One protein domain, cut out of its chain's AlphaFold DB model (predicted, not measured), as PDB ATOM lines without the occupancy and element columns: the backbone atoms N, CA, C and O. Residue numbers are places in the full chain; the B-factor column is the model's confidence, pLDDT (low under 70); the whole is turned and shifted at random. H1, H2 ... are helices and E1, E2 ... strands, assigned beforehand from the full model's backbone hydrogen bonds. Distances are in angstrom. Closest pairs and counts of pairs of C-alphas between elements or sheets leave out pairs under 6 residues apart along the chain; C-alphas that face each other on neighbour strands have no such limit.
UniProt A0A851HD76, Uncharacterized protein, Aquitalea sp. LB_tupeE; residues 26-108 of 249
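What this domain is: This is residues 26 to 108 of the 249 residues of an uncharacterized protein of Aquitalea sp. LB_tupeE (UniProt A0A851HD76). A four-stranded, strongly twisted sheet, E1 E2 E3 E4, makes one layer, and a smaller three-stranded sheet, E5 E6 E7, is partly over one face of it as a second layer. The short helix H1 bridges the two layers at one end, and residues 97 to 108 run from it back to the small sheet, where residues 106 to 107 pair with E7. The printed part has 83 residues with seven named strands and then one named helix along the chain; it is mostly strand, and both sheets are antiparallel in the order just given. The whole is compact, with a radius of gyration of the C-alphas of 11.9 A, and rounded, spanning 37 by 27 by 22 A.

Where its parts are: In the larger sheet, E3 is the longest strand, residues 50 to 57, 20.0 A from first to last C-alpha. E2 is residues 38 to 44, 19.5 A; E1 is residues 26 to 31, 16.6 A, beginning with C-alpha 26 at (58.051, 20.208, 38.256); E4 is residues 60 to 64, 12.8 A. In the smaller sheet E5 is residues 73 to 75, 7.1 A, with C-alpha 73 at (47.517, 10.477, 50.309); E6 is residues 81 to 84, 9.5 A; E7 is residues 88 to 91, 10.0 A. H1 is residues 92 to 96, 6.2 A, ending with C-alpha 96 at (33.175, 14.874, 42.738).

How they stand to each other: E1 to E4 form a meander, each strand the antiparallel neighbour of the one before. The inner strands E2 and E3 form a hairpin at 163 degrees, with N 41 and O 54 within hydrogen-bond range at 2.8 A. The hairpin E1 and E2 has N 30 and O 40 at 2.9 A, and the hairpin E3 and E4 has N 62 and O 55 at 2.8 A. E5 to E7 form a second meander: N 83 and O 74 are 2.8 A apart in the hairpin E5 and E6, and N 84 and O 88 are 2.8 A apart in the hairpin E6 and E7. Between the sheets, the closest C-alphas of E1 and E5 are those of Ile 30 and Ala 73, 7.2 A; E3 and E6, for instance, are apart. H1 only grazes the larger sheet, with residues 94 to 96, and only grazes the smaller one, with residues 92 to 95. The closest C-alphas of E3 and H1 are those of Tyr 57 and Lys 96, 7.0 A; those of E6 and H1 are Phe 81 and Trp 92, 5.2 A. In H1 every O i to N i+4 pair is within hydrogen-bond range.

The domain as a whole: The two C-alphas farthest apart, those of Ser 46 and Asp 78, are 37.1 A from each other. The printed part has no cut, and no link is long. Mean pLDDT of the printed part is 71.5; 35 residues are under 70, among them 31 to 37, 44 to 51 and 101 to 108.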
ATOM      1  N   HIS A  26      58.112  21.667  38.267       61.56
ATOM      2  CA  HIS A  26      58.051  20.208  38.256       61.56
ATOM      3  C   HIS A  26      56.714  19.744  38.832       61.56
ATOM      4  O   HIS A  26      56.134  20.398  39.693       61.56
ATOM      5  N   ALA A  27      56.172  18.641  38.317       62.72
ATOM      6  CA  ALA A  27      54.918  18.096  38.819       62.72
ATOM      7  C   ALA A  27      55.138  16.705  39.401       62.72
ATOM      8  O   ALA A  27      55.558  15.797  38.685       62.72
ATOM      9  N   ALA A  28      54.798  16.532  40.675       69.62
ATOM     10  CA  ALA A  28      54.756  15.221  41.307       69.62
ATOM     11  C   ALA A  28      53.316  14.696  41.318       69.62
ATOM     12  O   ALA A  28      52.358  15.455  41.504       69.62
ATOM     13  N   THR A  29      53.171  13.389  41.106       73.06
ATOM     14  CA  THR A  29      51.874  12.716  41.012       73.06
ATOM     15  C   THR A  29      51.786  11.611  42.054       73.06
ATOM     16  O   THR A  29      52.679  10.771  42.133       73.06
ATOM     17  N   ILE A  30      50.705  11.604  42.834       71.44
ATOM     18  CA  ILE A  30      50.354  10.511  43.742       71.44
ATOM     19  C   ILE A  30      49.065   9.878  43.226       71.44
ATOM     20  O   ILE A  30      48.007  10.513  43.214       71.44
ATOM     21  N   SER A  31      49.169   8.621  42.811       68.56
ATOM     22  CA  SER A  31      48.017   7.760  42.552       68.56
ATOM     23  C   SER A  31      47.597   7.100  43.858       68.56
ATOM     24  O   SER A  31      48.452   6.678  44.636       68.56
ATOM     25  N   ILE A  32      46.292   7.031  44.119       67.38
ATOM     26  CA  ILE A  32      45.777   6.389  45.329       67.38
ATOM     27  C   ILE A  32      45.105   5.072  44.951       67.38
ATOM     28  O   ILE A  32      44.100   5.065  44.240       67.38
ATOM     29  N   ASP A  33      45.643   3.968  45.467       52.47
ATOM     30  CA  ASP A  33      45.121   2.625  45.217       52.47
ATOM     31  C   ASP A  33      43.651   2.488  45.649       52.47
ATOM     32  O   ASP A  33      43.234   2.936  46.723       52.47
ATOM     33  N   GLY A  34      42.850   1.830  44.806       55.94
ATOM     34  CA  GLY A  34      41.438   1.529  45.072       55.94
ATOM     35  C   GLY A  34      40.421   2.427  44.359       55.94
ATOM     36  O   GLY A  34      39.212   2.222  44.562       55.94
ATOM     37  N   LEU A  35      40.896   3.371  43.535       59.72
ATOM     38  CA  LEU A  35      40.133   4.188  42.585       59.72
ATOM     39  C   LEU A  35      41.055   4.654  41.441       59.72
ATOM     40  O   LEU A  35      41.649   5.725  41.527       59.72
ATOM     41  N   ASP A  36      41.095   3.900  40.337       57.97
ATOM     42  CA  ASP A  36      41.926   4.184  39.142       57.97
ATOM     43  C   ASP A  36      41.662   5.556  38.485       57.97
ATOM     44  O   ASP A  36      42.359   5.968  37.562       57.97
ATOM     45  N   ALA A  37      40.656   6.289  38.963       68.12
ATOM     46  CA  ALA A  37      40.233   7.573  38.432       68.12
ATOM     47  C   ALA A  37      40.626   8.791  39.280       68.12
ATOM     48  O   ALA A  37      40.311   9.902  38.858       68.12
ATOM     49  N   LEU A  38      41.240   8.616  40.461       77.50
ATOM     50  CA  LEU A  38      41.706   9.736  41.286       77.50
ATOM     51  C   LEU A  38      43.225   9.885  41.200       77.50
ATOM     52  O   LEU A  38      43.976   9.030  41.664       77.50
ATOM     53  N   VAL A  39      43.659  11.031  40.690       82.38
ATOM     54  CA  VAL A  39      45.068  11.406  40.605       82.38
ATOM     55  C   VAL A  39      45.270  12.738  41.315       82.38
ATOM     56  O   VAL A  39      44.584  13.717  41.026       82.38
ATOM     57  N   LEU A  40      46.221  12.785  42.246       82.19
ATOM     58  CA  LEU A  40      46.637  14.022  42.898       82.19
ATOM     59  C   LEU A  40      47.928  14.513  42.254       82.19
ATOM     60  O   LEU A  40      48.942  13.815  42.286       82.19
ATOM     61  N   LYS A  41      47.898  15.716  41.684       82.31
ATOM     62  CA  LYS A  41      49.043  16.335  41.019       82.31
ATOM     63  C   LYS A  41      49.378  17.650  41.701       82.31
ATOM     64  O   LYS A  41      48.571  18.574  41.685       82.31
ATOM     65  N   LYS A  42      50.575  17.752  42.266       77.88
ATOM     66  CA  LYS A  42      51.091  19.021  42.791       77.88
ATOM     67  C   LYS A  42      52.012  19.665  41.766       77.88
ATOM     68  O   LYS A  42      52.679  18.959  41.009       77.88
ATOM     69  N   THR A  43      52.021  20.989  41.739       70.62
ATOM     70  CA  THR A  43      52.976  21.767  40.949       70.62
ATOM     71  C   THR A  43      53.982  22.389  41.905       70.62
ATOM     72  O   THR A  43      53.586  23.179  42.756       70.62
ATOM     73  N   GLU A  44      55.252  22.033  41.764       66.25
ATOM     74  CA  GLU A  44      56.378  22.568  42.530       66.25
ATOM     75  C   GLU A  44      57.016  23.736  41.777       66.25
ATOM     76  O   GLU A  44      57.190  23.679  40.556       66.25
ATOM     77  N   LEU A  45      57.397  24.785  42.504       63.41
ATOM     78  CA  LEU A  45      58.330  25.792  42.006       63.41
ATOM     79  C   LEU A  45      59.758  25.247  42.035       63.41
ATOM     80  O   LEU A  45      60.095  24.351  42.804       63.41
ATOM     81  N   SER A  46      60.625  25.882  41.258       56.69
ATOM     82  CA  SER A  46      62.079  25.675  41.233       56.69
ATOM     83  C   SER A  46      62.761  25.791  42.610       56.69
ATOM     84  O   SER A  46      63.861  25.277  42.787       56.69
ATOM     85  N   PHE A  47      62.099  26.401  43.601       62.25
ATOM     86  CA  PHE A  47      62.566  26.522  44.989       62.25
ATOM     87  C   PHE A  47      61.993  25.459  45.951       62.25
ATOM     88  O   PHE A  47      62.227  25.539  47.155       62.25
ATOM     89  N   GLY A  48      61.261  24.456  45.450       61.03
ATOM     90  CA  GLY A  48      60.739  23.335  46.247       61.03
ATOM     91  C   GLY A  48      59.426  23.609  46.990       61.03
ATOM     92  O   GLY A  48      59.002  22.793  47.810       61.03
ATOM     93  N   GLU A  49      58.770  24.737  46.716       59.47
ATOM     94  CA  GLU A  49      57.458  25.072  47.277       59.47
ATOM     95  C   GLU A  49      56.321  24.571  46.374       59.47
ATOM     96  O   GLU A  49      56.332  24.792  45.162       59.47
ATOM     97  N   ASP A  50      55.317  23.918  46.967       67.56
ATOM     98  CA  ASP A  50      54.104  23.494  46.259       67.56
ATOM     99  C   ASP A  50      53.184  24.704  46.010       67.56
ATOM    100  O   ASP A  50      52.820  25.430  46.930       67.56
ATOM    101  N   VAL A  51      52.749  24.927  44.772       66.50
ATOM    102  CA  VAL A  51      51.888  26.072  44.419       66.50
ATOM    103  C   VAL A  51      50.422  25.717  44.598       66.50
ATOM    104  O   VAL A  51      49.699  26.354  45.351       66.50
ATOM    105  N   ASN A  52      49.987  24.664  43.911       74.50
ATOM    106  CA  ASN A  52      48.600  24.231  43.872       74.50
ATOM    107  C   ASN A  52      48.539  22.708  43.920       74.50
ATOM    108  O   ASN A  52      49.347  22.022  43.282       74.50
ATOM    109  N   LEU A  53      47.537  22.185  44.624       81.88
ATOM    110  CA  LEU A  53      47.164  20.779  44.543       81.88
ATOM    111  C   LEU A  53      46.030  20.632  43.527       81.88
ATOM    112  O   LEU A  53      44.917  21.087  43.759       81.88
ATOM    113  N   ASN A  54      46.294  19.970  42.409       84.56
ATOM    114  CA  ASN A  54      45.271  19.599  41.441       84.56
ATOM    115  C   ASN A  54      44.743  18.203  41.764       84.56
ATOM    116  O   ASN A  54      45.501  17.234  41.839       84.56
ATOM    117  N   ILE A  55      43.433  18.109  41.935       84.88
ATOM    118  CA  ILE A  55      42.709  16.863  42.149       84.88
ATOM    119  C   ILE A  55      42.039  16.505  40.833       84.88
ATOM    120  O   ILE A  55      41.145  17.210  40.374       84.88
ATOM    121  N   ILE A  56      42.498  15.429  40.208       84.12
ATOM    122  CA  ILE A  56      41.984  14.960  38.927       84.12
ATOM    123  C   ILE A  56      41.085  13.765  39.214       84.12
ATOM    124  O   ILE A  56      41.566  12.729  39.670       84.12
ATOM    125  N   TYR A  57      39.789  13.911  38.957       83.50
ATOM    126  CA  TYR A  57      38.805  12.851  39.138       83.50
ATOM    127  C   TYR A  57      37.987  12.644  37.864       83.50
ATOM    128  O   TYR A  57      37.334  13.572  37.394       83.50
ATOM    129  N   ASN A  58      38.006  11.431  37.300       79.62
ATOM    130  CA  ASN A  58      37.332  11.110  36.028       79.62
ATOM    131  C   ASN A  58      37.680  12.098  34.887       79.62
ATOM    132  O   ASN A  58      36.827  12.446  34.076       79.62
ATOM    133  N   GLY A  59      38.919  12.595  34.851       75.81
ATOM    134  CA  GLY A  59      39.369  13.588  33.868       75.81
ATOM    135  C   GLY A  59      38.998  15.043  34.186       75.81
ATOM    136  O   GLY A  59      39.559  15.944  33.568       75.81
ATOM    137  N   ASN A  60      38.138  15.298  35.176       80.88
ATOM    138  CA  ASN A  60      37.872  16.650  35.664       80.88
ATOM    139  C   ASN A  60      38.989  17.092  36.606       80.88
ATOM    140  O   ASN A  60      39.335  16.370  37.541       80.88
ATOM    141  N   VAL A  61      39.535  18.284  36.370       85.50
ATOM    142  CA  VAL A  61      40.597  18.868  37.193       85.50
ATOM    143  C   VAL A  61      39.984  19.904  38.126       85.50
ATOM    144  O   VAL A  61      39.484  20.929  37.672       85.50
ATOM    145  N   CYS A  62      40.050  19.650  39.430       83.31
ATOM    146  CA  CYS A  62      39.701  20.614  40.463       83.31
ATOM    147  C   CYS A  62      40.997  21.143  41.094       83.31
ATOM    148  O   CYS A  62      41.778  20.369  41.654       83.31
ATOM    149  N   THR A  63      41.240  22.449  41.026       80.81
ATOM    150  CA  THR A  63      42.413  23.055  41.665       80.81
ATOM    151  C   THR A  63      42.082  23.445  43.094       80.81
ATOM    152  O   THR A  63      41.140  24.191  43.350       80.81
ATOM    153  N   PHE A  64      42.873  22.941  44.030       76.00
ATOM    154  CA  PHE A  64      42.785  23.311  45.425       76.00
ATOM    155  C   PHE A  64      43.570  24.610  45.666       76.00
ATOM    156  O   PHE A  64      44.780  24.625  45.425       76.00
ATOM    157  N   PRO A  65      42.926  25.690  46.151       65.69
ATOM    158  CA  PRO A  65      43.496  27.041  46.160       65.69
ATOM    159  C   PRO A  65      44.525  27.294  47.276       65.69
ATOM    160  O   PRO A  65      44.859  28.440  47.561       65.69
ATOM    161  N   LYS A  66      45.011  26.245  47.947       69.38
ATOM    162  CA  LYS A  66      45.977  26.355  49.044       69.38
ATOM    163  C   LYS A  66      47.188  25.483  48.748       69.38
ATOM    164  O   LYS A  66      47.051  24.293  48.456       69.38
ATOM    165  N   THR A  67      48.364  26.068  48.931       68.50
ATOM    166  CA  THR A  67      49.632  25.349  48.998       68.50
ATOM    167  C   THR A  67      49.553  24.262  50.068       68.50
ATOM    168  O   THR A  67      49.472  24.536  51.269       68.50
ATOM    169  N   ILE A  68      49.568  23.003  49.634       68.31
ATOM    170  CA  ILE A  68      49.728  21.842  50.509       68.31
ATOM    171  C   ILE A  68      51.016  21.155  50.102       68.31
ATOM    172  O   ILE A  68      51.095  20.643  48.991       68.31
ATOM    173  N   PHE A  69      51.952  21.045  51.048       71.81
ATOM    174  CA  PHE A  69      53.117  20.181  50.894       71.81
ATOM    175  C   PHE A  69      52.700  18.705  50.906       71.81
ATOM    176  O   PHE A  69      52.595  18.120  51.987       71.81
ATOM    177  N   LEU A  70      52.355  18.133  49.749       74.12
ATOM    178  CA  LEU A  70      51.775  16.789  49.643       74.12
ATOM    179  C   LEU A  70      52.873  15.715  49.624       74.12
ATOM    180  O   LEU A  70      53.605  15.580  48.649       74.12
ATOM    181  N   THR A  71      52.946  14.926  50.694       71.50
ATOM    182  CA  THR A  71      53.888  13.809  50.873       71.50
ATOM    183  C   THR A  71      53.206  12.447  50.869       71.50
ATOM    184  O   THR A  71      53.845  11.442  50.580       71.50
ATOM    185  N   SER A  72      51.917  12.387  51.207       71.69
ATOM    186  CA  SER A  72      51.141  11.147  51.188       71.69
ATOM    187  C   SER A  72      49.657  11.425  51.005       71.69
ATOM    188  O   SER A  72      49.136  12.461  51.426       71.69
ATOM    189  N   ALA A  73      48.963  10.470  50.401       76.44
ATOM    190  CA  ALA A  73      47.517  10.477  50.309       76.44
ATOM    191  C   ALA A  73      46.982   9.054  50.435       76.44
ATOM    192  O   ALA A  73      47.594   8.108  49.941       76.44
ATOM    193  N   LYS A  74      45.834   8.904  51.091       74.81
ATOM    194  CA  LYS A  74      45.109   7.634  51.167       74.81
ATOM    195  C   LYS A  74      43.611   7.868  51.124       74.81
ATOM    196  O   LYS A  74      43.122   8.912  51.554       74.81
ATOM    197  N   ILE A  75      42.882   6.882  50.626       72.12
ATOM    198  CA  ILE A  75      41.425   6.872  50.683       72.12
ATOM    199  C   ILE A  75      41.005   6.269  52.023       72.12
ATOM    200  O   ILE A  75      41.605   5.304  52.503       72.12
ATOM    201  N   SER A  76      39.987   6.858  52.639       65.75
ATOM    202  CA  SER A  76      39.329   6.275  53.800       65.75
ATOM    203  C   SER A  76      38.806   4.870  53.458       65.75
ATOM    204  O   SER A  76      38.327   4.612  52.355       65.75
ATOM    205  N   SER A  77      38.855   3.942  54.408       61.72
ATOM    206  CA  SER A  77      38.251   2.604  54.377       61.72
ATOM    207  C   SER A  77      36.814   2.592  53.837       61.72
ATOM    208  O   SER A  77      36.358   1.612  53.242       61.72
ATOM    209  N   ASP A  78      36.093   3.698  54.005       59.88
ATOM    210  CA  ASP A  78      34.722   3.872  53.554       59.88
ATOM    211  C   ASP A  78      34.540   4.540  52.194       59.88
ATOM    212  O   ASP A  78      33.411   4.622  51.698       59.88
ATOM    213  N   LYS A  79      35.651   4.964  51.591       71.31
ATOM    214  CA  LYS A  79      35.749   5.683  50.322       71.31
ATOM    215  C   LYS A  79      34.980   7.009  50.291       71.31
ATOM    216  O   LYS A  79      34.617   7.477  49.214       71.31
ATOM    217  N   LYS A  80      34.700   7.612  51.451       72.19
ATOM    218  CA  LYS A  80      34.057   8.929  51.554       72.19
ATOM    219  C   LYS A  80      35.030  10.075  51.766       72.19
ATOM    220  O   LYS A  80      34.610  11.218  51.614       72.19
ATOM    221  N   PHE A  81      36.284   9.806  52.100       74.00
ATOM    222  CA  PHE A  81      37.281  10.836  52.335       74.00
ATOM    223  C   PHE A  81      38.600  10.490  51.659       74.00
ATOM    224  O   PHE A  81      39.004   9.330  51.580       74.00
ATOM    225  N   VAL A  82      39.292  11.526  51.208       78.25
ATOM    226  CA  VAL A  82      40.712  11.461  50.883       78.25
ATOM    227  C   VAL A  82      41.465  12.140  52.013       78.25
ATOM    228  O   VAL A  82      41.164  13.275  52.380       78.25
ATOM    229  N   ILE A  83      42.426  11.424  52.581       75.88
ATOM    230  CA  ILE A  83      43.242  11.866  53.706       75.88
ATOM    231  C   ILE A  83      44.610  12.243  53.155       75.88
ATOM    232  O   ILE A  83      45.323  11.383  52.639       75.88
ATOM    233  N   LEU A  84      44.977  13.516  53.271       76.69
ATOM    234  CA  LEU A  84      46.251  14.052  52.797       76.69
ATOM    235  C   LEU A  84      47.198  14.279  53.975       76.69
ATOM    236  O   LEU A  84      46.811  14.879  54.984       76.69
ATOM    237  N   ASN A  85      48.440  13.810  53.840       73.12
ATOM    238  CA  ASN A  85      49.537  13.944  54.810       73.12
ATOM    239  C   ASN A  85      49.162  13.575  56.250       73.12
ATOM    240  O   ASN A  85      49.711  14.151  57.189       73.12
ATOM    241  N   ASN A  86      48.182  12.682  56.424       67.56
ATOM    242  CA  ASN A  86      47.590  12.358  57.722       67.56
ATOM    243  C   ASN A  86      47.184  13.613  58.533       67.56
ATOM    244  O   ASN A  86      47.423  13.665  59.732       67.56
ATOM    245  N   LYS A  87      46.615  14.651  57.901       69.62
ATOM    246  CA  LYS A  87      46.160  15.876  58.607       69.62
ATOM    247  C   LYS A  87      44.948  16.578  57.991       69.62
ATOM    248  O   LYS A  87      44.244  17.309  58.685       69.62
ATOM    249  N   LEU A  88      44.732  16.400  56.690       73.38
ATOM    250  CA  LEU A  88      43.688  17.078  55.922       73.38
ATOM    251  C   LEU A  88      42.711  16.053  55.358       73.38
ATOM    252  O   LEU A  88      43.139  15.030  54.824       73.38
ATOM    253  N   PHE A  89      41.418  16.354  55.448       74.81
ATOM    254  CA  PHE A  89      40.339  15.481  55.001       74.81
ATOM    255  C   PHE A  89      39.512  16.170  53.931       74.81
ATOM    256  O   PHE A  89      38.890  17.203  54.174       74.81
ATOM    257  N   LEU A  90      39.473  15.559  52.756       78.00
ATOM    258  CA  LEU A  90      38.653  16.011  51.644       78.00
ATOM    259  C   LEU A  90      37.468  15.070  51.489       78.00
ATOM    260  O   LEU A  90      37.659  13.866  51.318       78.00
ATOM    261  N   ASN A  91      36.248  15.600  51.543       76.69
ATOM    262  CA  ASN A  91      35.057  14.797  51.310       76.69
ATOM    263  C   ASN A  91      34.999  14.369  49.840       76.69
ATOM    264  O   ASN A  91      35.165  15.170  48.921       76.69
ATOM    265  N   TRP A  92      34.695  13.100  49.613       78.06
ATOM    266  CA  TRP A  92      34.536  12.530  48.285       78.06
ATOM    267  C   TRP A  92      33.433  13.220  47.480       78.06
ATOM    268  O   TRP A  92      33.540  13.345  46.263       78.06
ATOM    269  N   ARG A  93      32.372  13.687  48.153       79.19
ATOM    270  CA  ARG A  93      31.312  14.481  47.520       79.19
ATOM    271  C   ARG A  93      31.870  15.773  46.924       79.19
ATOM    272  O   ARG A  93      31.528  16.087  45.791       79.19
ATOM    273  N   ASP A  94      32.731  16.462  47.662       79.69
ATOM    274  CA  ASP A  94      33.280  17.762  47.270       79.69
ATOM    275  C   ASP A  94      34.323  17.610  46.159       79.69
ATOM    276  O   ASP A  94      34.365  18.414  45.232       79.69
ATOM    277  N   ILE A  95      35.096  16.517  46.186       81.44
ATOM    278  CA  ILE A  95      35.978  16.126  45.077       81.44
ATOM    279  C   ILE A  95      35.161  15.894  43.799       81.44
ATOM    280  O   ILE A  95      35.517  16.397  42.738       81.44
ATOM    281  N   LYS A  96      34.042  15.165  43.891       82.06
ATOM    282  CA  LYS A  96      33.175  14.874  42.738       82.06
ATOM    283  C   LYS A  96      32.539  16.116  42.121       82.06
ATOM    284  O   LYS A  96      32.333  16.135  40.911       82.06
ATOM    285  N   SER A  97      32.183  17.104  42.937       83.25
ATOM    286  CA  SER A  97      31.549  18.346  42.485       83.25
ATOM    287  C   SER A  97      32.541  19.481  42.209       83.25
ATOM    288  O   SER A  97      32.102  20.578  41.880       83.25
ATOM    289  N   CYS A  98      33.851  19.248  42.367       81.19
ATOM    290  CA  CYS A  98      34.878  20.295  42.416       81.19
ATOM    291  C   CYS A  98      34.557  21.446  43.394       81.19
ATOM    292  O   CYS A  98      35.044  22.561  43.221       81.19
ATOM    293  N   ASN A  99      33.776  21.194  44.449       78.38
ATOM    294  CA  ASN A  99      33.430  22.197  45.458       78.38
ATOM    295  C   ASN A  99      34.444  22.192  46.613       78.38
ATOM    296  O   ASN A  99      34.098  21.977  47.774       78.38
ATOM    297  N   LEU A 100      35.722  22.366  46.282       72.88
ATOM    298  CA  LEU A 100      36.827  22.312  47.239       72.88
ATOM    299  C   LEU A 100      37.025  23.673  47.930       72.88
ATOM    300  O   LEU A 100      38.076  24.299  47.784       72.88
ATOM    301  N   ASN A 101      36.010  24.149  48.660       66.94
ATOM    302  CA  ASN A 101      36.151  25.336  49.506       66.94
ATOM    303  C   ASN A 101      36.967  24.990  50.770       66.94
ATOM    304  O   ASN A 101      36.808  23.923  51.357       66.94
ATOM    305  N   THR A 102      37.839  25.897  51.209       62.16
ATOM    306  CA  THR A 102      38.637  25.745  52.433       62.16
ATOM    307  C   THR A 102      37.785  25.626  53.693       62.16
ATOM    308  O   THR A 102      38.217  24.968  54.634       62.16
ATOM    309  N   ASP A 103      36.578  26.196  53.697       58.84
ATOM    310  CA  ASP A 103      35.683  26.185  54.864       58.84
ATOM    311  C   ASP A 103      35.000  24.828  55.088       58.84
ATOM    312  O   ASP A 103      34.606  24.501  56.205       58.84
ATOM    313  N   THR A 104      34.856  24.018  54.035       54.00
ATOM    314  CA  THR A 104      34.230  22.685  54.107       54.00
ATOM    315  C   THR A 104      35.247  21.572  54.355       54.00
ATOM    316  O   THR A 104      34.874  20.406  54.503       54.00
ATOM    317  N   ILE A 105      36.536  21.913  54.411       61.22
ATOM    318  CA  ILE A 105      37.627  20.956  54.564       61.22
ATOM    319  C   ILE A 105      37.985  20.808  56.030       61.22
ATOM    320  O   ILE A 105      38.383  21.755  56.706       61.22
ATOM    321  N   GLY A 106      37.925  19.565  56.500       61.44
ATOM    322  CA  GLY A 106      38.439  19.220  57.810       61.44
ATOM    323  C   GLY A 106      39.949  19.329  57.828       61.44
ATOM    324  O   GLY A 106      40.647  18.492  57.257       61.44
ATOM    325  N   GLN A 107      40.463  20.355  58.498       60.12
ATOM    326  CA  GLN A 107      41.866  20.439  58.862       60.12
ATOM    327  C   GLN A 107      41.995  20.176  60.356       60.12
ATOM    328  O   GLN A 107      41.526  20.960  61.177       60.12
ATOM    329  N   LEU A 108      42.682  19.094  60.716       57.25
ATOM    330  CA  LEU A 108      43.123  18.920  62.091       57.25
ATOM    331  C   LEU A 108      44.400  19.733  62.288       57.25
ATOM    332  O   LEU A 108      45.378  19.561  61.554       57.25
TER     333      LEU A 108